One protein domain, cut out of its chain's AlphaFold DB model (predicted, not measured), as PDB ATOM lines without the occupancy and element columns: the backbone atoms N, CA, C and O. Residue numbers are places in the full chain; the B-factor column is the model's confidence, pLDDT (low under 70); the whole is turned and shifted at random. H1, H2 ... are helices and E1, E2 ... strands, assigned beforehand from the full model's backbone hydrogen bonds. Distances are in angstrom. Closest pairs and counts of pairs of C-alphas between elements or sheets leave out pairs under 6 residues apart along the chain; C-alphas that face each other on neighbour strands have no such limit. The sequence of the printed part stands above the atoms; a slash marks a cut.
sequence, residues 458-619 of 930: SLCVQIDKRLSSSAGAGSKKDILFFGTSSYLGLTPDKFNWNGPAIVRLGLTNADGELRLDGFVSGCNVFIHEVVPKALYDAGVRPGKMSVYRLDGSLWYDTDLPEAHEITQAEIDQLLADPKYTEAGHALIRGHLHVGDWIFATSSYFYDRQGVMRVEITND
ATOM      1  N   SER A 458      39.363  19.242 -10.337       72.38
ATOM      2  CA  SER A 458      38.785  18.945  -9.023       72.38
ATOM      3  C   SER A 458      39.702  18.016  -8.254       72.38
ATOM      4  O   SER A 458      40.337  17.129  -8.831       72.38
ATOM      5  N   LEU A 459      39.731  18.214  -6.944       77.75
ATOM      6  CA  LEU A 459      40.255  17.226  -6.023       77.75
ATOM      7  C   LEU A 459      39.155  16.196  -5.754       77.75
ATOM      8  O   LEU A 459      37.996  16.541  -5.515       77.75
ATOM      9  N   CYS A 460      39.525  14.930  -5.823       79.94
ATOM     10  CA  CYS A 460      38.677  13.797  -5.499       79.94
ATOM     11  C   CYS A 460      39.418  12.921  -4.495       79.94
ATOM     12  O   CYS A 460      40.649  12.935  -4.438       79.94
ATOM     13  N   VAL A 461      38.674  12.166  -3.698       85.12
ATOM     14  CA  VAL A 461      39.239  11.326  -2.646       85.12
ATOM     15  C   VAL A 461      38.780   9.896  -2.846       85.12
ATOM     16  O   VAL A 461      37.585   9.620  -2.813       85.12
ATOM     17  N   GLN A 462      39.734   8.994  -3.034       89.00
ATOM     18  CA  GLN A 462      39.506   7.558  -2.982       89.00
ATOM     19  C   GLN A 462      39.788   7.075  -1.562       89.00
ATOM     20  O   GLN A 462      40.939   7.043  -1.130       89.00
ATOM     21  N   ILE A 463      38.740   6.695  -0.848       91.62
ATOM     22  CA  ILE A 463      38.813   6.080   0.470       91.62
ATOM     23  C   ILE A 463      38.936   4.565   0.293       91.62
ATOM     24  O   ILE A 463      38.139   3.941  -0.405       91.62
ATOM     25  N   ASP A 464      39.939   3.981   0.936       92.94
ATOM     26  CA  ASP A 464      40.166   2.541   1.034       92.94
ATOM     27  C   ASP A 464      40.037   2.145   2.509       92.94
ATOM     28  O   ASP A 464      40.919   2.402   3.339       92.94
ATOM     29  N   LYS A 465      38.878   1.575   2.853       91.25
ATOM     30  CA  LYS A 465      38.571   1.116   4.201       91.25
ATOM     31  C   LYS A 465      39.223  -0.232   4.455       91.25
ATOM     32  O   LYS A 465      38.896  -1.275   3.873       91.25
ATOM     33  N   ARG A 466      40.089  -0.242   5.456       88.94
ATOM     34  CA  ARG A 466      40.771  -1.433   5.930       88.94
ATOM     35  C   ARG A 466      40.270  -1.822   7.299       88.94
ATOM     36  O   ARG A 466      39.896  -0.998   8.122       88.94
ATOM     37  N   LEU A 467      40.268  -3.124   7.513       83.62
ATOM     38  CA  LEU A 467      40.094  -3.720   8.821       83.62
ATOM     39  C   LEU A 467      41.451  -4.295   9.167       83.62
ATOM     40  O   LEU A 467      42.028  -5.031   8.361       83.62
ATOM     41  N   SER A 468      41.981  -3.939  10.324       76.19
ATOM     42  CA  SER A 468      43.179  -4.599  10.801       76.19
ATOM     43  C   SER A 468      42.890  -6.070  11.100       76.19
ATOM     44  O   SER A 468      41.743  -6.505  11.237       76.19
ATOM     45  N   SER A 469      43.946  -6.860  11.267       69.00
ATOM     46  CA  SER A 469      43.810  -8.256  11.690       69.00
ATOM     47  C   SER A 469      43.087  -8.411  13.038       69.00
ATOM     48  O   SER A 469      42.537  -9.477  13.317       69.00
ATOM     49  N   SER A 470      43.052  -7.363  13.873       60.81
ATOM     50  CA  SER A 470      42.388  -7.379  15.178       60.81
ATOM     51  C   SER A 470      40.873  -7.134  15.085       60.81
ATOM     52  O   SER A 470      40.137  -7.694  15.909       60.81
ATOM     53  N   ALA A 471      40.410  -6.377  14.073       58.72
ATOM     54  CA  ALA A 471      39.014  -6.003  13.761       58.72
ATOM     55  C   ALA A 471      38.062  -7.191  13.529       58.72
ATOM     56  O   ALA A 471      36.854  -7.049  13.707       58.72
ATOM     57  N   GLY A 472      38.584  -8.378  13.205       60.31
ATOM     58  CA  GLY A 472      37.762  -9.559  12.926       60.31
ATOM     59  C   GLY A 472      36.903  -9.392  11.666       60.31
ATOM     60  O   GLY A 472      37.264  -8.654  10.754       60.31
ATOM     61  N   ALA A 473      35.761 -10.082  11.602       60.31
ATOM     62  CA  ALA A 473      34.840 -10.057  10.458       60.31
ATOM     63  C   ALA A 473      33.924  -8.812  10.434       60.31
ATOM     64  O   ALA A 473      32.738  -8.923  10.128       60.31
ATOM     65  N   GLY A 474      34.446  -7.636  10.801       64.62
ATOM     66  CA  GLY A 474      33.707  -6.379  10.655       64.62
ATOM     67  C   GLY A 474      33.264  -6.170   9.201       64.62
ATOM     68  O   GLY A 474      33.942  -6.610   8.271       64.62
ATOM     69  N   SER A 475      32.122  -5.517   8.980       71.88
ATOM     70  CA  SER A 475      31.728  -5.160   7.614       71.88
ATOM     71  C   SER A 475      32.582  -3.996   7.121       71.88
ATOM     72  O   SER A 475      32.721  -2.982   7.806       71.88
ATOM     73  N   LYS A 476      33.127  -4.134   5.912       84.81
ATOM     74  CA  LYS A 476      33.682  -3.013   5.145       84.81
ATOM     75  C   LYS A 476      32.652  -2.349   4.242       84.81
ATOM     76  O   LYS A 476      32.901  -1.242   3.790       84.81
ATOM     77  N   LYS A 477      31.545  -3.037   3.968       89.75
ATOM     78  CA  LYS A 477      30.512  -2.638   3.019       89.75
ATOM     79  C   LYS A 477      29.460  -1.767   3.694       89.75
ATOM     80  O   LYS A 477      29.142  -2.003   4.862       89.75
ATOM     81  N   ASP A 478      28.890  -0.847   2.921       90.31
ATOM     82  CA  ASP A 478      27.745  -0.014   3.283       90.31
ATOM     83  C   ASP A 478      28.047   0.919   4.475       90.31
ATOM     84  O   ASP A 478      27.149   1.290   5.231       90.31
ATOM     85  N   ILE A 479      29.322   1.300   4.647       92.12
ATOM     86  CA  ILE A 479      29.776   2.243   5.677       92.12
ATOM     87  C   ILE A 479      29.723   3.656   5.108       92.12
ATOM     88  O   ILE A 479      30.314   3.932   4.062       92.12
ATOM     89  N   LEU A 480      29.010   4.540   5.804       93.50
ATOM     90  CA  LEU A 480      28.822   5.926   5.401       93.50
ATOM     91  C   LEU A 480      30.047   6.769   5.762       93.50
ATOM     92  O   LEU A 480      30.478   6.803   6.913       93.50
ATOM     93  N   PHE A 481      30.569   7.491   4.775       93.12
ATOM     94  CA  PHE A 481      31.580   8.523   4.976       93.12
ATOM     95  C   PHE A 481      31.048   9.886   4.557       93.12
ATOM     96  O   PHE A 481      30.323   9.995   3.568       93.12
ATOM     97  N   PHE A 482      31.490  10.924   5.265       90.44
ATOM     98  CA  PHE A 482      31.365  12.314   4.842       90.44
ATOM     99  C   PHE A 482      32.748  12.852   4.475       90.44
ATOM    100  O   PHE A 482      33.703  12.703   5.227       90.44
ATOM    101  N   GLY A 483      32.855  13.515   3.333       88.81
ATOM    102  CA  GLY A 483      33.996  14.335   2.961       88.81
ATOM    103  C   GLY A 483      33.561  15.792   2.886       88.81
ATOM    104  O   GLY A 483      32.644  16.129   2.139       88.81
ATOM    105  N   THR A 484      34.186  16.665   3.665       85.94
ATOM    106  CA  THR A 484      33.741  18.053   3.833       85.94
ATOM    107  C   THR A 484      34.885  19.030   3.588       85.94
ATOM    108  O   THR A 484      36.033  18.731   3.907       85.94
ATOM    109  N   SER A 485      34.599  20.221   3.050       80.38
ATOM    110  CA  SER A 485      35.627  21.262   2.861       80.38
ATOM    111  C   SER A 485      35.851  22.172   4.076       80.38
ATOM    112  O   SER A 485      36.627  23.127   4.036       80.38
ATOM    113  N   SER A 486      35.120  21.901   5.149       78.12
ATOM    114  CA  SER A 486      35.163  22.541   6.462       78.12
ATOM    115  C   SER A 486      34.721  21.503   7.500       78.12
ATOM    116  O   SER A 486      34.313  20.405   7.122       78.12
ATOM    117  N   TYR A 487      34.773  21.810   8.792       75.12
ATOM    118  CA  TYR A 487      34.257  20.905   9.819       75.12
ATOM    119  C   TYR A 487      32.749  20.674   9.636       75.12
ATOM    120  O   TYR A 487      31.999  21.608   9.346       75.12
ATOM    121  N   LEU A 488      32.299  19.425   9.817       73.75
ATOM    122  CA  LEU A 488      30.898  19.022   9.616       73.75
ATOM    123  C   LEU A 488      29.931  19.731  10.589       73.75
ATOM    124  O   LEU A 488      28.737  19.802  10.323       73.75
ATOM    125  N   GLY A 489      30.443  20.305  11.686       68.06
ATOM    126  CA  GLY A 489      29.662  21.082  12.658       68.06
ATOM    127  C   GLY A 489      28.905  20.237  13.689       68.06
ATOM    128  O   GLY A 489      28.201  20.798  14.524       68.06
ATOM    129  N   LEU A 490      29.067  18.910  13.635       70.56
ATOM    130  CA  LEU A 490      28.523  17.949  14.603       70.56
ATOM    131  C   LEU A 490      29.516  17.593  15.719       70.56
ATOM    132  O   LEU A 490      29.122  17.073  16.753       70.56
ATOM    133  N   THR A 491      30.803  17.882  15.528       60.56
ATOM    134  CA  THR A 491      31.835  17.706  16.556       60.56
ATOM    135  C   THR A 491      31.909  18.946  17.469       60.56
ATOM    136  O   THR A 491      31.357  19.995  17.121       60.56
ATOM    137  N   PRO A 492      32.542  18.865  18.661       46.75
ATOM    138  CA  PRO A 492      32.389  19.851  19.743       46.75
ATOM    139  C   PRO A 492      32.725  21.310  19.393       46.75
ATOM    140  O   PRO A 492      32.271  22.218  20.090       46.75
ATOM    141  N   ASP A 493      33.474  21.560  18.317       48.75
ATOM    142  CA  ASP A 493      33.892  22.900  17.912       48.75
ATOM    143  C   ASP A 493      32.928  23.519  16.877       48.75
ATOM    144  O   ASP A 493      33.220  23.686  15.689       48.75
ATOM    145  N   LYS A 494      31.725  23.882  17.346       47.31
ATOM    146  CA  LYS A 494      30.640  24.476  16.532       47.31
ATOM    147  C   LYS A 494      30.997  25.819  15.869       47.31
ATOM    148  O   LYS A 494      30.250  26.288  15.014       47.31
ATOM    149  N   PHE A 495      32.114  26.451  16.243       42.09
ATOM    150  CA  PHE A 495      32.476  27.806  15.806       42.09
ATOM    151  C   PHE A 495      33.054  27.909  14.383       42.09
ATOM    152  O   PHE A 495      33.240  29.024  13.903       42.09
ATOM    153  N   ASN A 496      33.305  26.791  13.691       50.31
ATOM    154  CA  ASN A 496      33.985  26.786  12.386       50.31
ATOM    155  C   ASN A 496      33.149  26.259  11.205       50.31
ATOM    156  O   ASN A 496      33.691  26.068  10.114       50.31
ATOM    157  N   TRP A 497      31.843  26.026  11.385       53.56
ATOM    158  CA  TRP A 497      30.974  25.603  10.283       53.56
ATOM    159  C   TRP A 497      30.755  26.751   9.291       53.56
ATOM    160  O   TRP A 497      30.234  27.811   9.638       53.56
ATOM    161  N   ASN A 498      31.154  26.526   8.040       57.41
ATOM    162  CA  ASN A 498      31.018  27.496   6.960       57.41
ATOM    163  C   ASN A 498      29.779  27.167   6.105       57.41
ATOM    164  O   ASN A 498      29.664  26.064   5.563       57.41
ATOM    165  N   GLY A 499      28.854  28.118   5.958       58.09
ATOM    166  CA  GLY A 499      27.660  27.973   5.111       58.09
ATOM    167  C   GLY A 499      27.989  27.552   3.666       58.09
ATOM    168  O   GLY A 499      27.363  26.629   3.164       58.09
ATOM    169  N   PRO A 500      29.014  28.138   3.026       61.12
ATOM    170  CA  PRO A 500      29.553  27.687   1.735       61.12
ATOM    171  C   PRO A 500      30.332  26.353   1.694       61.12
ATOM    172  O   PRO A 500      30.911  26.035   0.656       61.12
ATOM    173  N   ALA A 501      30.441  25.588   2.786       70.69
ATOM    174  CA  ALA A 501      31.242  24.360   2.781       70.69
ATOM    175  C   ALA A 501      30.679  23.303   1.817       70.69
ATOM    176  O   ALA A 501      29.483  23.014   1.811       70.69
ATOM    177  N   ILE A 502      31.570  22.678   1.049       74.69
ATOM    178  CA  ILE A 502      31.254  21.558   0.166       74.69
ATOM    179  C   ILE A 502      31.146  20.299   1.019       74.69
ATOM    180  O   ILE A 502      32.062  20.000   1.783       74.69
ATOM    181  N   VAL A 503      30.059  19.547   0.855       80.69
ATOM    182  CA  VAL A 503      29.877  18.243   1.500       80.69
ATOM    183  C   VAL A 503      29.643  17.169   0.442       80.69
ATOM    184  O   VAL A 503      28.899  17.364  -0.523       80.69
ATOM    185  N   ARG A 504      30.318  16.036   0.609       83.62
ATOM    186  CA  ARG A 504      30.177  14.812  -0.178       83.62
ATOM    187  C   ARG A 504      29.941  13.662   0.782       83.62
ATOM    188  O   ARG A 504      30.542  13.631   1.848       83.62
ATOM    189  N   LEU A 505      29.087  12.724   0.406       89.31
ATOM    190  CA  LEU A 505      28.888  11.505   1.172       89.31
ATOM    191  C   LEU A 505      28.720  10.318   0.240       89.31
ATOM    192  O   LEU A 505      28.305  10.475  -0.909       89.31
ATOM    193  N   GLY A 506      29.026   9.138   0.753       88.25
ATOM    194  CA  GLY A 506      28.851   7.899   0.023       88.25
ATOM    195  C   GLY A 506      29.075   6.687   0.908       88.25
ATOM    196  O   GLY A 506      29.486   6.810   2.063       88.25
ATOM    197  N   LEU A 507      28.779   5.524   0.341       91.31
ATOM    198  CA  LEU A 507      28.905   4.234   1.001       91.31
ATOM    199  C   LEU A 507      30.061   3.450   0.395       91.31
ATOM    200  O   LEU A 507      30.237   3.431  -0.824       91.31
ATOM    201  N   THR A 508      30.821   2.767   1.238       91.06
ATOM    202  CA  THR A 508      31.838   1.821   0.780       91.06
ATOM    203  C   THR A 508      31.225   0.596   0.103       91.06
ATOM    204  O   THR A 508      30.210   0.050   0.543       91.06
ATOM    205  N   ASN A 509      31.873   0.124  -0.961       88.31
ATOM    206  CA  ASN A 509      31.515  -1.120  -1.639       88.31
ATOM    207  C   ASN A 509      31.953  -2.363  -0.827       88.31
ATOM    208  O   ASN A 509      32.435  -2.262   0.302       88.31
ATOM    209  N   ALA A 510      31.780  -3.562  -1.398       86.38
ATOM    210  CA  ALA A 510      32.123  -4.820  -0.726       86.38
ATOM    211  C   ALA A 510      33.618  -4.943  -0.372       86.38
ATOM    212  O   ALA A 510      33.955  -5.574   0.632       86.38
ATOM    213  N   ASP A 511      34.488  -4.302  -1.151       87.12
ATOM    214  CA  ASP A 511      35.936  -4.294  -0.947       87.12
ATOM    215  C   ASP A 511      36.380  -3.238   0.085       87.12
ATOM    216  O   ASP A 511      37.506  -3.283   0.589       87.12
ATOM    217  N   GLY A 512      35.464  -2.351   0.495       89.00
ATOM    218  CA  GLY A 512      35.725  -1.237   1.407       89.00
ATOM    219  C   GLY A 512      36.116   0.054   0.698       89.00
ATOM    220  O   GLY A 512      36.600   0.978   1.340       89.00
ATOM    221  N   GLU A 513      35.923   0.138  -0.611       90.44
ATOM    222  CA  GLU A 513      36.333   1.285  -1.407       90.44
ATOM    223  C   GLU A 513      35.169   2.260  -1.605       90.44
ATOM    224  O   GLU A 513      34.025   1.857  -1.830       90.44
ATOM    225  N   LEU A 514      35.467   3.556  -1.540       88.81
ATOM    226  CA  LEU A 514      34.533   4.642  -1.820       88.81
ATOM    227  C   LEU A 514      35.278   5.784  -2.502       88.81
ATOM    228  O   LEU A 514      36.377   6.144  -2.093       88.81
ATOM    229  N   ARG A 515      34.644   6.417  -3.486       84.38
ATOM    230  CA  ARG A 515      35.158   7.626  -4.119       84.38
ATOM    231  C   ARG A 515      34.254   8.819  -3.834       84.38
ATOM    232  O   ARG A 515      33.038   8.728  -3.981       84.38
ATOM    233  N   LEU A 516      34.853   9.931  -3.420       82.75
ATOM    234  CA  LEU A 516      34.192  11.211  -3.176       82.75
ATOM    235  C   LEU A 516      34.761  12.265  -4.132       82.75
ATOM    236  O   LEU A 516      35.902  12.702  -3.972       82.75
ATOM    237  N   ASP A 517      33.974  12.678  -5.122       75.62
ATOM    238  CA  ASP A 517      34.425  13.594  -6.176       75.62
ATOM    239  C   ASP A 517      33.974  15.048  -5.971       75.62
ATOM    240  O   ASP A 517      32.987  15.360  -5.296       75.62
ATOM    241  N   GLY A 518      34.670  15.960  -6.651       70.75
ATOM    242  CA  GLY A 518      34.188  17.324  -6.859       70.75
ATOM    243  C   GLY A 518      34.444  18.276  -5.695       70.75
ATOM    244  O   GLY A 518      33.639  19.187  -5.485       70.75
ATOM    245  N   PHE A 519      35.544  18.098  -4.958       75.50
ATOM    246  CA  PHE A 519      36.094  19.169  -4.128       75.50
ATOM    247  C   PHE A 519      36.750  20.222  -5.030       75.50
ATOM    248  O   PHE A 519      37.349  19.906  -6.066       75.50
ATOM    249  N   VAL A 520      36.611  21.493  -4.657       70.62
ATOM    250  CA  VAL A 520      37.236  22.598  -5.395       70.62
ATOM    251  C   VAL A 520      38.756  22.529  -5.222       70.62
ATOM    252  O   VAL A 520      39.262  22.190  -4.155       70.62
ATOM    253  N   SER A 521      39.485  22.823  -6.301       70.81
ATOM    254  CA  SER A 521      40.951  22.836  -6.333       70.81
ATOM    255  C   SER A 521      41.532  23.665  -5.186       70.81
ATOM    256  O   SER A 521      41.256  24.859  -5.082       70.81
ATOM    257  N   GLY A 522      42.402  23.062  -4.375       72.00
ATOM    258  CA  GLY A 522      43.075  23.734  -3.264       72.00
ATOM    259  C   GLY A 522      42.207  23.942  -2.021       72.00
ATOM    260  O   GLY A 522      42.683  24.560  -1.071       72.00
ATOM    261  N   CYS A 523      40.970  23.438  -1.995       74.62
ATOM    262  CA  CYS A 523      40.185  23.399  -0.768       74.62
ATOM    263  C   CYS A 523      40.729  22.352   0.205       74.62
ATOM    264  O   CYS A 523      41.207  21.289  -0.192       74.62
ATOM    265  N   ASN A 524      40.576  22.653   1.492       86.12
ATOM    266  CA  ASN A 524      40.767  21.684   2.561       86.12
ATOM    267  C   ASN A 524      39.748  20.555   2.399       86.12
ATOM    268  O   ASN A 524      38.614  20.817   2.002       86.12
ATOM    269  N   VAL A 525      40.137  19.330   2.727       87.44
ATOM    270  CA  VAL A 525      39.259  18.163   2.782       87.44
ATOM    271  C   VAL A 525      39.430  17.484   4.132       87.44
ATOM    272  O   VAL A 525      40.543  17.139   4.531       87.44
ATOM    273  N   PHE A 526      38.307  17.303   4.816       87.88
ATOM    274  CA  PHE A 526      38.164  16.540   6.049       87.88
ATOM    275  C   PHE A 526      37.357  15.284   5.738       87.88
ATOM    276  O   PHE A 526      36.369  15.361   5.006       87.88
ATOM    277  N   ILE A 527      37.763  14.145   6.292       90.25
ATOM    278  CA  ILE A 527      37.064  12.869   6.126       90.25
ATOM    279  C   ILE A 527      36.499  12.440   7.473       90.25
ATOM    280  O   ILE A 527      37.211  12.449   8.479       90.25
ATOM    281  N   HIS A 528      35.226  12.056   7.465       90.44
ATOM    282  CA  HIS A 528      34.494  11.570   8.624       90.44
ATOM    283  C   HIS A 528      33.934  10.188   8.322       90.44
ATOM    284  O   HIS A 528      33.321   9.984   7.273       90.44
ATOM    285  N   GLU A 529      34.118   9.253   9.244       92.81
ATOM    286  CA  GLU A 529      33.541   7.913   9.169       92.81
ATOM    287  C   GLU A 529      32.365   7.792  10.135       92.81
ATOM    288  O   GLU A 529      32.498   8.130  11.311       92.81
ATOM    289  N   VAL A 530      31.246   7.234   9.674       92.62
ATOM    290  CA  VAL A 530      30.167   6.776  10.552       92.62
ATOM    291  C   VAL A 530      30.378   5.307  10.894       92.62
ATOM    292  O   VAL A 530      30.402   4.441  10.022       92.62
ATOM    293  N   VAL A 531      30.469   5.016  12.185       90.25
ATOM    294  CA  VAL A 531      30.514   3.669  12.742       90.25
ATOM    295  C   VAL A 531      29.150   3.346  13.356       90.25
ATOM    296  O   VAL A 531      28.775   3.963  14.358       90.25
ATOM    297  N   PRO A 532      28.419   2.353  12.817       89.56
ATOM    298  CA  PRO A 532      27.179   1.878  13.413       89.56
ATOM    299  C   PRO A 532      27.355   1.487  14.881       89.56
ATOM    300  O   PRO A 532      28.350   0.840  15.233       89.56
ATOM    301  N   LYS A 533      26.362   1.785  15.726       85.75
ATOM    302  CA  LYS A 533      26.403   1.520  17.176       85.75
ATOM    303  C   LYS A 533      26.845   0.095  17.507       85.75
ATOM    304  O   LYS A 533      27.724  -0.102  18.336       85.75
ATOM    305  N   ALA A 534      26.307  -0.896  16.795       81.75
ATOM    306  CA  ALA A 534      26.656  -2.301  16.999       81.75
ATOM    307  C   ALA A 534      28.149  -2.603  16.753       81.75
ATOM    308  O   ALA A 534      28.746  -3.390  17.486       81.75
ATOM    309  N   LEU A 535      28.767  -1.974  15.744       81.62
ATOM    310  CA  LEU A 535      30.198  -2.128  15.459       81.62
ATOM    311  C   LEU A 535      31.052  -1.376  16.486       81.62
ATOM    312  O   LEU A 535      32.047  -1.924  16.967       81.62
ATOM    313  N   TYR A 536      30.626  -0.174  16.880       81.31
ATOM    314  CA  TYR A 536      31.279   0.592  17.939       81.31
ATOM    315  C   TYR A 536      31.267  -0.165  19.280       81.31
ATOM    316  O   TYR A 536      32.303  -0.279  19.947       81.31
ATOM    317  N   ASP A 537      30.122  -0.743  19.653       76.44
ATOM    318  CA  ASP A 537      29.936  -1.540  20.870       76.44
ATOM    319  C   ASP A 537      30.737  -2.848  20.830       76.44
ATOM    320  O   ASP A 537      31.227  -3.303  21.872       76.44
ATOM    321  N   ALA A 538      30.945  -3.408  19.633       68.00
ATOM    322  CA  ALA A 538      31.841  -4.535  19.383       68.00
ATOM    323  C   ALA A 538      33.340  -4.159  19.417       68.00
ATOM    324  O   ALA A 538      34.188  -5.048  19.340       68.00
ATOM    325  N   GLY A 539      33.679  -2.872  19.570       71.00
ATOM    326  CA  GLY A 539      35.057  -2.375  19.678       71.00
ATOM    327  C   GLY A 539      35.722  -2.023  18.344       71.00
ATOM    328  O   GLY A 539      36.902  -1.673  18.332       71.00
ATOM    329  N   VAL A 540      34.990  -2.082  17.227       80.56
ATOM    330  CA  VAL A 540      35.501  -1.709  15.901       80.56
ATOM    331  C   VAL A 540      35.402  -0.197  15.744       80.56
ATOM    332  O   VAL A 540      34.305   0.354  15.733       80.56
ATOM    333  N   ARG A 541      36.545   0.484  15.624       83.44
ATOM    334  CA  ARG A 541      36.613   1.947  15.457       83.44
ATOM    335  C   ARG A 541      37.753   2.313  14.500       83.44
ATOM    336  O   ARG A 541      38.734   1.569  14.449       83.44
ATOM    337  N   PRO A 542      37.649   3.408  13.734       86.69
ATOM    338  CA  PRO A 542      38.760   3.898  12.931       86.69
ATOM    339  C   PRO A 542      39.896   4.346  13.856       86.69
ATOM    340  O   PRO A 542      39.713   5.220  14.698       86.69
ATOM    341  N   GLY A 543      41.056   3.703  13.728       81.00
ATOM    342  CA  GLY A 543      42.230   3.997  14.553       81.00
ATOM    343  C   GLY A 543      43.208   4.940  13.860       81.00
ATOM    344  O   GLY A 543      43.809   5.793  14.506       81.00
ATOM    345  N   LYS A 544      43.342   4.809  12.534       88.06
ATOM    346  CA  LYS A 544      44.350   5.515  11.741       88.06
ATOM    347  C   LYS A 544      43.827   5.898  10.359       88.06
ATOM    348  O   LYS A 544      43.202   5.079   9.684       88.06
ATOM    349  N   MET A 545      44.179   7.100   9.915       91.88
ATOM    350  CA  MET A 545      44.047   7.567   8.539       91.88
ATOM    351  C   MET A 545      45.434   7.823   7.937       91.88
ATOM    352  O   MET A 545      46.237   8.565   8.501       91.88
ATOM    353  N   SER A 546      45.696   7.241   6.769       92.62
ATOM    354  CA  SER A 546      46.906   7.457   5.973       92.62
ATOM    355  C   SER A 546      46.538   8.178   4.682       92.62
ATOM    356  O   SER A 546      45.750   7.668   3.885       92.62
ATOM    357  N   VAL A 547      47.098   9.367   4.464       91.12
ATOM    358  CA  VAL A 547      46.828  10.190   3.278       91.12
ATOM    359  C   VAL A 547      48.008  10.102   2.323       91.12
ATOM    360  O   VAL A 547      49.149  10.346   2.716       91.12
ATOM    361  N   TYR A 548      47.740   9.791   1.058       88.38
ATOM    362  CA  TYR A 548      48.750   9.643   0.015       88.38
ATOM    363  C   TYR A 548      48.679  10.806  -0.975       88.38
ATOM    364  O   TYR A 548      47.602  11.296  -1.319       88.38
ATOM    365  N   ARG A 549      49.845  11.238  -1.452       84.06
ATOM    366  CA  ARG A 549      49.977  12.184  -2.561       84.06
ATOM    367  C   ARG A 549      49.548  11.532  -3.874       84.06
ATOM    368  O   ARG A 549      49.461  10.312  -3.982       84.06
ATOM    369  N   LEU A 550      49.346  12.362  -4.895       78.62
ATOM    370  CA  LEU A 550      48.959  11.924  -6.243       78.62
ATOM    371  C   LEU A 550      49.989  11.005  -6.918       78.62
ATOM    372  O   LEU A 550      49.635  10.223  -7.786       78.62
ATOM    373  N   ASP A 551      51.263  11.075  -6.526       78.44
ATOM    374  CA  ASP A 551      52.305  10.155  -7.007       78.44
ATOM    375  C   ASP A 551      52.301   8.796  -6.276       78.44
ATOM    376  O   ASP A 551      53.152   7.944  -6.536       78.44
ATOM    377  N   GLY A 552      51.355   8.589  -5.354       78.38
ATOM    378  CA  GLY A 552      51.227   7.391  -4.530       78.38
ATOM    379  C   GLY A 552      52.135   7.365  -3.298       78.38
ATOM    380  O   GLY A 552      52.059   6.414  -2.519       78.38
ATOM    381  N   SER A 553      52.981   8.377  -3.077       85.00
ATOM    382  CA  SER A 553      53.795   8.469  -1.860       85.00
ATOM    383  C   SER A 553      52.944   8.845  -0.644       85.00
ATOM    384  O   SER A 553      52.007   9.636  -0.741       85.00
ATOM    385  N   LEU A 554      53.257   8.280   0.527       89.75
ATOM    386  CA  LEU A 554      52.580   8.645   1.774       89.75
ATOM    387  C   LEU A 554      52.878  10.115   2.108       89.75
ATOM    388  O   LEU A 554      54.041  10.507   2.206       89.75
ATOM    389  N   TRP A 555      51.834  10.923   2.299       90.31
ATOM    390  CA  TRP A 555      51.972  12.303   2.750       90.31
ATOM    391  C   TRP A 555      52.082  12.363   4.271       90.31
ATOM    392  O   TRP A 555      53.064  12.896   4.789       90.31
ATOM    393  N   TYR A 556      51.089  11.823   4.978       90.50
ATOM    394  CA  TYR A 556      51.088  11.756   6.434       90.50
ATOM    395  C   TYR A 556      50.139  10.677   6.956       90.50
ATOM    396  O   TYR A 556      49.235  10.220   6.257       90.50
ATOM    397  N   ASP A 557      50.357  10.329   8.220       90.38
ATOM    398  CA  ASP A 557      49.481   9.502   9.034       90.38
ATOM    399  C   ASP A 557      48.888  10.357  10.153       90.38
ATOM    400  O   ASP A 557      49.572  11.221  10.705       90.38
ATOM    401  N   THR A 558      47.628  10.118  10.496       85.00
ATOM    402  CA  THR A 558      46.956  10.779  11.615       85.00
ATOM    403  C   THR A 558      45.978   9.824  12.289       85.00
ATOM    404  O   THR A 558      45.413   8.940  11.639       85.00
ATOM    405  N   ASP A 559      45.785   9.996  13.589       80.88
ATOM    406  CA  ASP A 559      44.786   9.247  14.347       80.88
ATOM    407  C   ASP A 559      43.394   9.884  14.146       80.88
ATOM    408  O   ASP A 559      43.279  11.050  13.746       80.88
ATOM    409  N   LEU A 560      42.322   9.145  14.453       80.38
ATOM    410  CA  LEU A 560      40.950   9.681  14.500       80.38
ATOM    411  C   LEU A 560      40.442   9.754  15.955       80.38
ATOM    412  O   LEU A 560      39.586   8.962  16.350       80.38
ATOM    413  N   PRO A 561      40.990  10.654  16.797       66.69
ATOM    414  CA  PRO A 561      40.655  10.706  18.220       66.69
ATOM    415  C   PRO A 561      39.286  11.342  18.503       66.69
ATOM    416  O   PRO A 561      38.742  11.151  19.589       66.69
ATOM    417  N   GLU A 562      38.738  12.118  17.565       69.88
ATOM    418  CA  GLU A 562      37.462  12.809  17.739       69.88
ATOM    419  C   GLU A 562      36.316  11.852  17.428       69.88
ATOM    420  O   GLU A 562      36.098  11.500  16.272       69.88
ATOM    421  N   ALA A 563      35.590  11.439  18.467       81.38
ATOM    422  CA  ALA A 563      34.428  10.569  18.364       81.38
ATOM    423  C   ALA A 563      33.213  11.259  18.989       81.38
ATOM    424  O   ALA A 563      33.306  11.808  20.090       81.38
ATOM    425  N   HIS A 564      32.075  11.208  18.304       85.62
ATOM    426  CA  HIS A 564      30.832  11.829  18.756       85.62
ATOM    427  C   HIS A 564      29.646  10.891  18.530       85.62
ATOM    428  O   HIS A 564      29.498  10.337  17.440       85.62
ATOM    429  N   GLU A 565      28.822  10.693  19.561       90.06
ATOM    430  CA  GLU A 565      27.593   9.900  19.455       90.06
ATOM    431  C   GLU A 565      26.481  10.760  18.850       90.06
ATOM    432  O   GLU A 565      26.163  11.834  19.357       90.06
ATOM    433  N   ILE A 566      25.882  10.270  17.768       88.75
ATOM    434  CA  ILE A 566      24.908  11.008  16.974       88.75
ATOM    435  C   ILE A 566      23.558  11.052  17.688       88.75
ATOM    436  O   ILE A 566      22.985  10.026  18.069       88.75
ATOM    437  N   THR A 567      23.012  12.258  17.803       87.31
ATOM    438  CA  THR A 567      21.695  12.528  18.382       87.31
ATOM    439  C   THR A 567      20.623  12.727  17.306       87.31
ATOM    440  O   THR A 567      20.915  13.028  16.150       87.31
ATOM    441  N   GLN A 568      19.345  12.618  17.688       90.25
ATOM    442  CA  GLN A 568      18.236  12.869  16.756       90.25
ATOM    443  C   GLN A 568      18.252  14.303  16.211       90.25
ATOM    444  O   GLN A 568      18.054  14.502  15.019       90.25
ATOM    445  N   ALA A 569      18.548  15.292  17.061       84.12
ATOM    446  CA  ALA A 569      18.601  16.695  16.650       84.12
ATOM    447  C   ALA A 569      19.655  16.950  15.559       84.12
ATOM    448  O   ALA A 569      19.476  17.820  14.713       84.12
ATOM    449  N   GLU A 570      20.746  16.185  15.562       87.75
ATOM    450  CA  GLU A 570      21.816  16.293  14.569       87.75
ATOM    451  C   GLU A 570      21.449  15.610  13.257       87.75
ATOM    452  O   GLU A 570      21.742  16.147  12.191       87.75
ATOM    453  N   ILE A 571      20.749  14.472  13.315       89.62
ATOM    454  CA  ILE A 571      20.149  13.860  12.123       89.62
ATOM    455  C   ILE A 571      19.151  14.837  11.496       89.62
ATOM    456  O   ILE A 571      19.214  15.084  10.295       89.62
ATOM    457  N   ASP A 572      18.283  15.447  12.302       85.69
ATOM    458  CA  ASP A 572      17.314  16.438  11.830       85.69
ATOM    459  C   ASP A 572      18.020  17.665  11.233       85.69
ATOM    460  O   ASP A 572      17.610  18.156  10.183       85.69
ATOM    461  N   GLN A 573      19.120  18.124  11.842       83.00
ATOM    462  CA  GLN A 573      19.942  19.215  11.314       83.00
ATOM    463  C   GLN A 573      20.581  18.854   9.968       83.00
ATOM    464  O   GLN A 573      20.550  19.669   9.051       83.00
ATOM    465  N   LEU A 574      21.142  17.649   9.828       84.50
ATOM    466  CA  LEU A 574      21.702  17.171   8.565       84.50
ATOM    467  C   LEU A 574      20.623  17.032   7.484       84.50
ATOM    468  O   LEU A 574      20.857  17.390   6.336       84.50
ATOM    469  N   LEU A 575      19.436  16.535   7.835       84.94
ATOM    470  CA  LEU A 575      18.317  16.393   6.899       84.94
ATOM    471  C   LEU A 575      17.680  17.736   6.525       84.94
ATOM    472  O   LEU A 575      17.113  17.851   5.442       84.94
ATOM    473  N   ALA A 576      17.787  18.742   7.394       78.00
ATOM    474  CA  ALA A 576      17.392  20.114   7.105       78.00
ATOM    475  C   ALA A 576      18.486  20.917   6.381       78.00
ATOM    476  O   ALA A 576      18.191  21.999   5.875       78.00
ATOM    477  N   ASP A 577      19.736  20.430   6.330       74.25
ATOM    478  CA  ASP A 577      20.832  21.142   5.672       74.25
ATOM    479  C   ASP A 577      20.593  21.156   4.150       74.25
ATOM    480  O   ASP A 577      20.543  20.085   3.523       74.25
ATOM    481  N   PRO A 578      20.486  22.356   3.539       66.06
ATOM    482  CA  PRO A 578      20.361  22.523   2.100       66.06
ATOM    483  C   PRO A 578      21.365  21.708   1.302       66.06
ATOM    484  O   PRO A 578      21.035  21.215   0.238       66.06
ATOM    485  N   LYS A 579      22.610  21.569   1.769       70.44
ATOM    486  CA  LYS A 579      23.741  21.096   0.952       70.44
ATOM    487  C   LYS A 579      23.563  19.686   0.398       70.44
ATOM    488  O   LYS A 579      24.224  19.337  -0.582       70.44
ATOM    489  N   TYR A 580      22.702  18.875   1.001       74.00
ATOM    490  CA  TYR A 580      22.455  17.509   0.565       74.00
ATOM    491  C   TYR A 580      21.386  17.453  -0.535       74.00
ATOM    492  O   TYR A 580      20.399  18.180  -0.540       74.00
ATOM    493  N   THR A 581      21.595  16.580  -1.519       68.25
ATOM    494  CA  THR A 581      20.566  16.242  -2.512       68.25
ATOM    495  C   THR A 581      19.542  15.283  -1.903       68.25
ATOM    496  O   THR A 581      19.833  14.659  -0.890       68.25
ATOM    497  N   GLU A 582      18.393  15.067  -2.554       70.00
ATOM    498  CA  GLU A 582      17.443  14.011  -2.143       70.00
ATOM    499  C   GLU A 582      18.119  12.634  -2.022       70.00
ATOM    500  O   GLU A 582      17.853  11.881  -1.089       70.00
ATOM    501  N   ALA A 583      19.066  12.323  -2.915       70.69
ATOM    502  CA  ALA A 583      19.877  11.112  -2.807       70.69
ATOM    503  C   ALA A 583      20.784  11.132  -1.561       70.69
ATOM    504  O   ALA A 583      20.897  10.126  -0.867       70.69
ATOM    505  N   GLY A 584      21.389  12.280  -1.241       79.94
ATOM    506  CA  GLY A 584      22.142  12.476  -0.000       79.94
ATOM    507  C   GLY A 584      21.271  12.320   1.250       79.94
ATOM    508  O   GLY A 584      21.645  11.598   2.170       79.94
ATOM    509  N   HIS A 585      20.075  12.913   1.269       81.69
ATOM    510  CA  HIS A 585      19.104  12.735   2.351       81.69
ATOM    511  C   HIS A 585      18.659  11.279   2.478       81.69
ATOM    512  O   HIS A 585      18.535  10.780   3.593       81.69
ATOM    513  N   ALA A 586      18.450  10.572   1.366       83.88
ATOM    514  CA  ALA A 586      18.118   9.150   1.375       83.88
ATOM    515  C   ALA A 586      19.250   8.295   1.969       83.88
ATOM    516  O   ALA A 586      18.971   7.406   2.773       83.88
ATOM    517  N   LEU A 587      20.513   8.595   1.641       88.94
ATOM    518  CA  LEU A 587      21.674   7.934   2.245       88.94
ATOM    519  C   LEU A 587      21.742   8.181   3.756       88.94
ATOM    520  O   LEU A 587      21.919   7.230   4.512       88.94
ATOM    521  N   ILE A 588      21.539   9.426   4.200       90.00
ATOM    522  CA  ILE A 588      21.503   9.768   5.629       90.00
ATOM    523  C   ILE A 588      20.375   8.996   6.328       90.00
ATOM    524  O   ILE A 588      20.630   8.309   7.309       90.00
ATOM    525  N   ARG A 589      19.145   9.020   5.794       91.88
ATOM    526  CA  ARG A 589      17.998   8.294   6.379       91.88
ATOM    527  C   ARG A 589      18.203   6.778   6.430       91.88
ATOM    528  O   ARG A 589      17.673   6.136   7.327       91.88
ATOM    529  N   GLY A 590      18.902   6.204   5.451       91.56
ATOM    530  CA  GLY A 590      19.106   4.757   5.357       91.56
ATOM    531  C   GLY A 590      20.274   4.223   6.189       91.56
ATOM    532  O   GLY A 590      20.274   3.044   6.531       91.56
ATOM    533  N   HIS A 591      21.271   5.063   6.491       92.44
ATOM    534  CA  HIS A 591      22.561   4.611   7.029       92.44
ATOM    535  C   HIS A 591      23.061   5.393   8.251       92.44
ATOM    536  O   HIS A 591      24.126   5.064   8.767       92.44
ATOM    537  N   LEU A 592      22.312   6.392   8.728       92.25
ATOM    538  CA  LEU A 592      22.629   7.153   9.935       92.25
ATOM    539  C   LEU A 592      21.508   7.016  10.970       92.25
ATOM    540  O   LEU A 592      20.380   7.445  10.724       92.25
ATOM    541  N   HIS A 593      21.818   6.453  12.137       92.50
ATOM    542  CA  HIS A 593      20.854   6.229  13.214       92.50
ATOM    543  C   HIS A 593      21.298   6.887  14.522       92.50
ATOM    544  O   HIS A 593      22.482   7.109  14.776       92.50
ATOM    545  N   VAL A 594      20.326   7.181  15.387       90.06
ATOM    546  CA  VAL A 594      20.602   7.679  16.740       90.06
ATOM    547  C   VAL A 594      21.443   6.655  17.504       90.06
ATOM    548  O   VAL A 594      21.095   5.474  17.563       90.06
ATOM    549  N   GLY A 595      22.531   7.122  18.115       88.25
ATOM    550  CA  GLY A 595      23.483   6.290  18.848       88.25
ATOM    551  C   GLY A 595      24.608   5.689  17.998       88.25
ATOM    552  O   GLY A 595      25.495   5.042  18.564       88.25
ATOM    553  N   ASP A 596      24.593   5.892  16.675       91.44
ATOM    554  CA  ASP A 596      25.772   5.675  15.830       91.44
ATOM    555  C   ASP A 596      26.866   6.690  16.187       91.44
ATOM    556  O   ASP A 596      26.605   7.727  16.795       91.44
ATOM    557  N   TRP A 597      28.108   6.390  15.821       90.31
ATOM    558  CA  TRP A 597      29.263   7.212  16.175       90.31
ATOM    559  C   TRP A 597      29.919   7.792  14.935       90.31
ATOM    560  O   TRP A 597      30.265   7.049  14.023       90.31
ATOM    561  N   ILE A 598      30.147   9.103  14.914       90.06
ATOM    562  CA  ILE A 598      30.941   9.754  13.873       90.06
ATOM    563  C   ILE A 598      32.360  10.002  14.373       90.06
ATOM    564  O   ILE A 598      32.563  10.497  15.484       90.06
ATOM    565  N   PHE A 599      33.337   9.644  13.547       88.50
ATOM    566  CA  PHE A 599      34.753   9.852  13.806       88.50
ATOM    567  C   PHE A 599      35.330  10.831  12.804       88.50
ATOM    568  O   PHE A 599      35.125  10.672  11.600       88.50
ATOM    569  N   ALA A 600      36.088  11.800  13.301       82.25
ATOM    570  CA  ALA A 600      36.742  12.815  12.494       82.25
ATOM    571  C   ALA A 600      38.248  12.846  12.764       82.25
ATOM    572  O   ALA A 600      38.738  12.440  13.822       82.25
ATOM    573  N   THR A 601      38.991  13.363  11.791       76.88
ATOM    574  CA  THR A 601      40.378  13.776  11.996       76.88
ATOM    575  C   THR A 601      40.438  15.269  12.325       76.88
ATOM    576  O   THR A 601      39.689  16.073  11.771       76.88
ATOM    577  N   SER A 602      41.379  15.649  13.187       70.56
ATOM    578  CA  SER A 602      41.719  17.052  13.458       70.56
ATOM    579  C   SER A 602      42.557  17.691  12.340       70.56
ATOM    580  O   SER A 602      42.824  18.894  12.349       70.56
ATOM    581  N   SER A 603      43.019  16.887  11.379       79.56
ATOM    582  CA  SER A 603      43.834  17.319  10.246       79.56
ATOM    583  C   SER A 603      43.010  17.356   8.964       79.56
ATOM    584  O   SER A 603      42.103  16.560   8.762       79.56
ATOM    585  N   TYR A 604      43.362  18.262   8.060       86.25
ATOM    586  CA  TYR A 604      42.850  18.265   6.694       86.25
ATOM    587  C   TYR A 604      43.988  18.014   5.717       86.25
ATOM    588  O   TYR A 604      45.170  18.181   6.028       86.25
ATOM    589  N   PHE A 605      43.635  17.631   4.503       88.62
ATOM    590  CA  PHE A 605      44.558  17.614   3.376       88.62
ATOM    591  C   PHE A 605      43.984  18.441   2.233       88.62
ATOM    592  O   PHE A 605      42.804  18.782   2.223       88.62
ATOM    593  N   TYR A 606      44.838  18.817   1.293       86.56
ATOM    594  CA  TYR A 606      44.446  19.579   0.119       86.56
ATOM    595  C   TYR A 606      45.402  19.265  -1.026       86.56
ATOM    596  O   TYR A 606      46.584  19.000  -0.814       86.56
ATOM    597  N   ASP A 607      44.888  19.350  -2.241       81.94
ATOM    598  CA  ASP A 607      45.663  19.374  -3.473       81.94
ATOM    599  C   ASP A 607      44.852  20.151  -4.519       81.94
ATOM    600  O   ASP A 607      43.675  20.474  -4.322       81.94
ATOM    601  N   ARG A 608      45.485  20.511  -5.629       73.75
ATOM    602  CA  ARG A 608      44.862  21.288  -6.699       73.75
ATOM    603  C   ARG A 608      43.974  20.422  -7.588       73.75
ATOM    604  O   ARG A 608      42.901  20.857  -7.985       73.75
ATOM    605  N   GLN A 609      44.399  19.212  -7.935       75.75
ATOM    606  CA  GLN A 609      43.656  18.367  -8.875       75.75
ATOM    607  C   GLN A 609      44.102  16.914  -8.777       75.75
ATOM    608  O   GLN A 609      45.286  16.667  -8.597       75.75
ATOM    609  N   GLY A 610      43.196  15.964  -8.984       74.31
ATOM    610  CA  GLY A 610      43.523  14.537  -8.987       74.31
ATOM    611  C   GLY A 610      42.703  13.734  -7.986       74.31
ATOM    612  O   GLY A 610      41.855  14.279  -7.280       74.31
ATOM    613  N   VAL A 611      42.964  12.429  -7.942       79.88
ATOM    614  CA  VAL A 611      42.342  11.503  -6.993       79.88
ATOM    615  C   VAL A 611      43.371  11.188  -5.915       79.88
ATOM    616  O   VAL A 611      44.328  10.457  -6.154       79.88
ATOM    617  N   MET A 612      43.209  11.771  -4.733       84.00
ATOM    618  CA  MET A 612      44.044  11.443  -3.583       84.00
ATOM    619  C   MET A 612      43.537  10.169  -2.927       84.00
ATOM    620  O   MET A 612      42.340  10.021  -2.684       84.00
ATOM    621  N   ARG A 613      44.450   9.257  -2.602       89.38
ATOM    622  CA  ARG A 613      44.109   8.054  -1.850       89.38
ATOM    623  C   ARG A 613      44.172   8.341  -0.355       89.38
ATOM    624  O   ARG A 613      45.144   8.913   0.136       89.38
ATOM    625  N   VAL A 614      43.154   7.888   0.358       91.31
ATOM    626  CA  VAL A 614      43.068   7.913   1.814       91.31
ATOM    627  C   VAL A 614      42.769   6.499   2.282       91.31
ATOM    628  O   VAL A 614      41.743   5.925   1.933       91.31
ATOM    629  N   GLU A 615      43.665   5.912   3.061       93.25
ATOM    630  CA  GLU A 615      43.411   4.627   3.707       93.25
ATOM    631  C   GLU A 615      42.920   4.883   5.129       93.25
ATOM    632  O   GLU A 615      43.603   5.552   5.904       93.25
ATOM    633  N   ILE A 616      41.756   4.343   5.486       91.31
ATOM    634  CA  ILE A 616      41.241   4.396   6.859       91.31
ATOM    635  C   ILE A 616      41.246   2.982   7.406       91.31
ATOM    636  O   ILE A 616      40.553   2.100   6.900       91.31
ATOM    637  N   THR A 617      42.070   2.757   8.424       90.06
ATOM    638  CA  THR A 617      42.183   1.459   9.079       90.06
ATOM    639  C   THR A 617      41.359   1.471  10.352       90.06
ATOM    640  O   THR A 617      41.678   2.181  11.308       90.06
ATOM    641  N   ASN A 618      40.315   0.648  10.370       87.06
ATOM    642  CA  ASN A 618      39.612   0.332  11.596       87.06
ATOM    643  C   ASN A 618      40.341  -0.780  12.308       87.06
ATOM    644  O   ASN A 618      40.604  -1.851  11.752       87.06
ATOM    645  N   ASP A 619      40.608  -0.516  13.569       76.00
ATOM    646  CA  ASP A 619      41.126  -1.488  14.492       76.00
ATOM    647  C   ASP A 619      39.988  -2.010  15.357       76.00
ATOM    648  O   ASP A 619      39.014  -1.311  15.658       76.00
TER     649      ASP A 619
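Overview. This is residues 458 to 619 of the 930 residues of an uncharacterized protein of Paraburkholderia bannensis (UniProt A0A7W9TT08). Two strongly twisted five-stranded sheets are stacked face to face as a sandwich, E4 E1 E10 E6 E7 and E3 E2 E5 E9 E8, with E7 running on into E8 from the one sheet to the other. A helical hairpin, H2 and H3, sits beyond the second sheet with H3 packed over its E3 and E2 side, and the small helix H1 lies between E5 and E6 along the chain. The 162 printed residues hold E1 to E5, H1, E6 to E8, H2, H3, E9 and E10, of mixed class; the first sheet is mixed, the second antiparallel. The whole is compact, with a radius of gyration of the C-alphas of 14.7 A and spans of 40 by 40 by 28 A.

Along the chain. E1, residues 458 to 467, begins at C-alpha (38.785, 18.945, -9.023) and is 28.9 A long. E2 is residues 480 to 484, E3 503 to 507, E4 513 to 520 with 21.7 A, and E5 526 to 531. H1 is residues 533 to 537, E6 540 to 548 with 23.6 A, E7 554 to 559 and E8 562 to 565. H2 is residues 568 to 576, H3 582 to 591 with 14.1 A, and E9 597 to 600. E10, residues 610 to 619, is 28.5 A long and ends at C-alpha (41.126, -1.488, 14.492).

Arrangement. The two sheets form a sandwich, two sheets face to face; the parts that face each other are 9.5 A centre to centre, and the strands of the one sheet stand at 34 degrees to those of the other. In the first, E1 and E10 are parallel, with N 462 and O 612 2.8 A apart, and E4 is antiparallel to E1, with N 463 and O 514 at 2.7 A. E10 and E6 are antiparallel, with N 546 and O 615 at 2.8 A, and E6 and E7 form a hairpin, with N 545 and O 558 at 2.8 A. In the second, E2 and E3 form a hairpin, with N 483 and O 504 at 2.8 A; E2 and E5 have N 528 and O 482 at 2.8 A, E5 and E9 N 531 and O 597 at 2.7 A, and E9 and E8 N 564 and O 598 at 2.9 A. The closest C-alphas of E3 and E4, Arg 504 and Leu 516, are 6.2 A apart. H3 and the second sheet make two layers, a helix on one face of a sheet; its height over the sheet is 9.3 A, over E3 and E2, slantwise to the strands at 43 degrees to E2 on the local plane. H2 touches H3, closest at the C-alphas of Leu 575 and His 585, 5.9 A, at a shallow tilt of 19 degrees, opposite ways. H1 only grazes the second sheet, its Lys 533 6.4 A from Trp 597 between C-alphas. In H1, H2 and H3 every O i to N i+4 pair is within hydrogen-bond range.

Size, cuts and confidence. The C-alphas farthest apart, of Asp 551 and Ala 569, are 41.7 A apart. The printed part has no cut. The links E1 to E2 and E2 to E3 are long. Mean pLDDT of the printed part is 80.8; residues under 70 include 469 to 474 and 491 to 500.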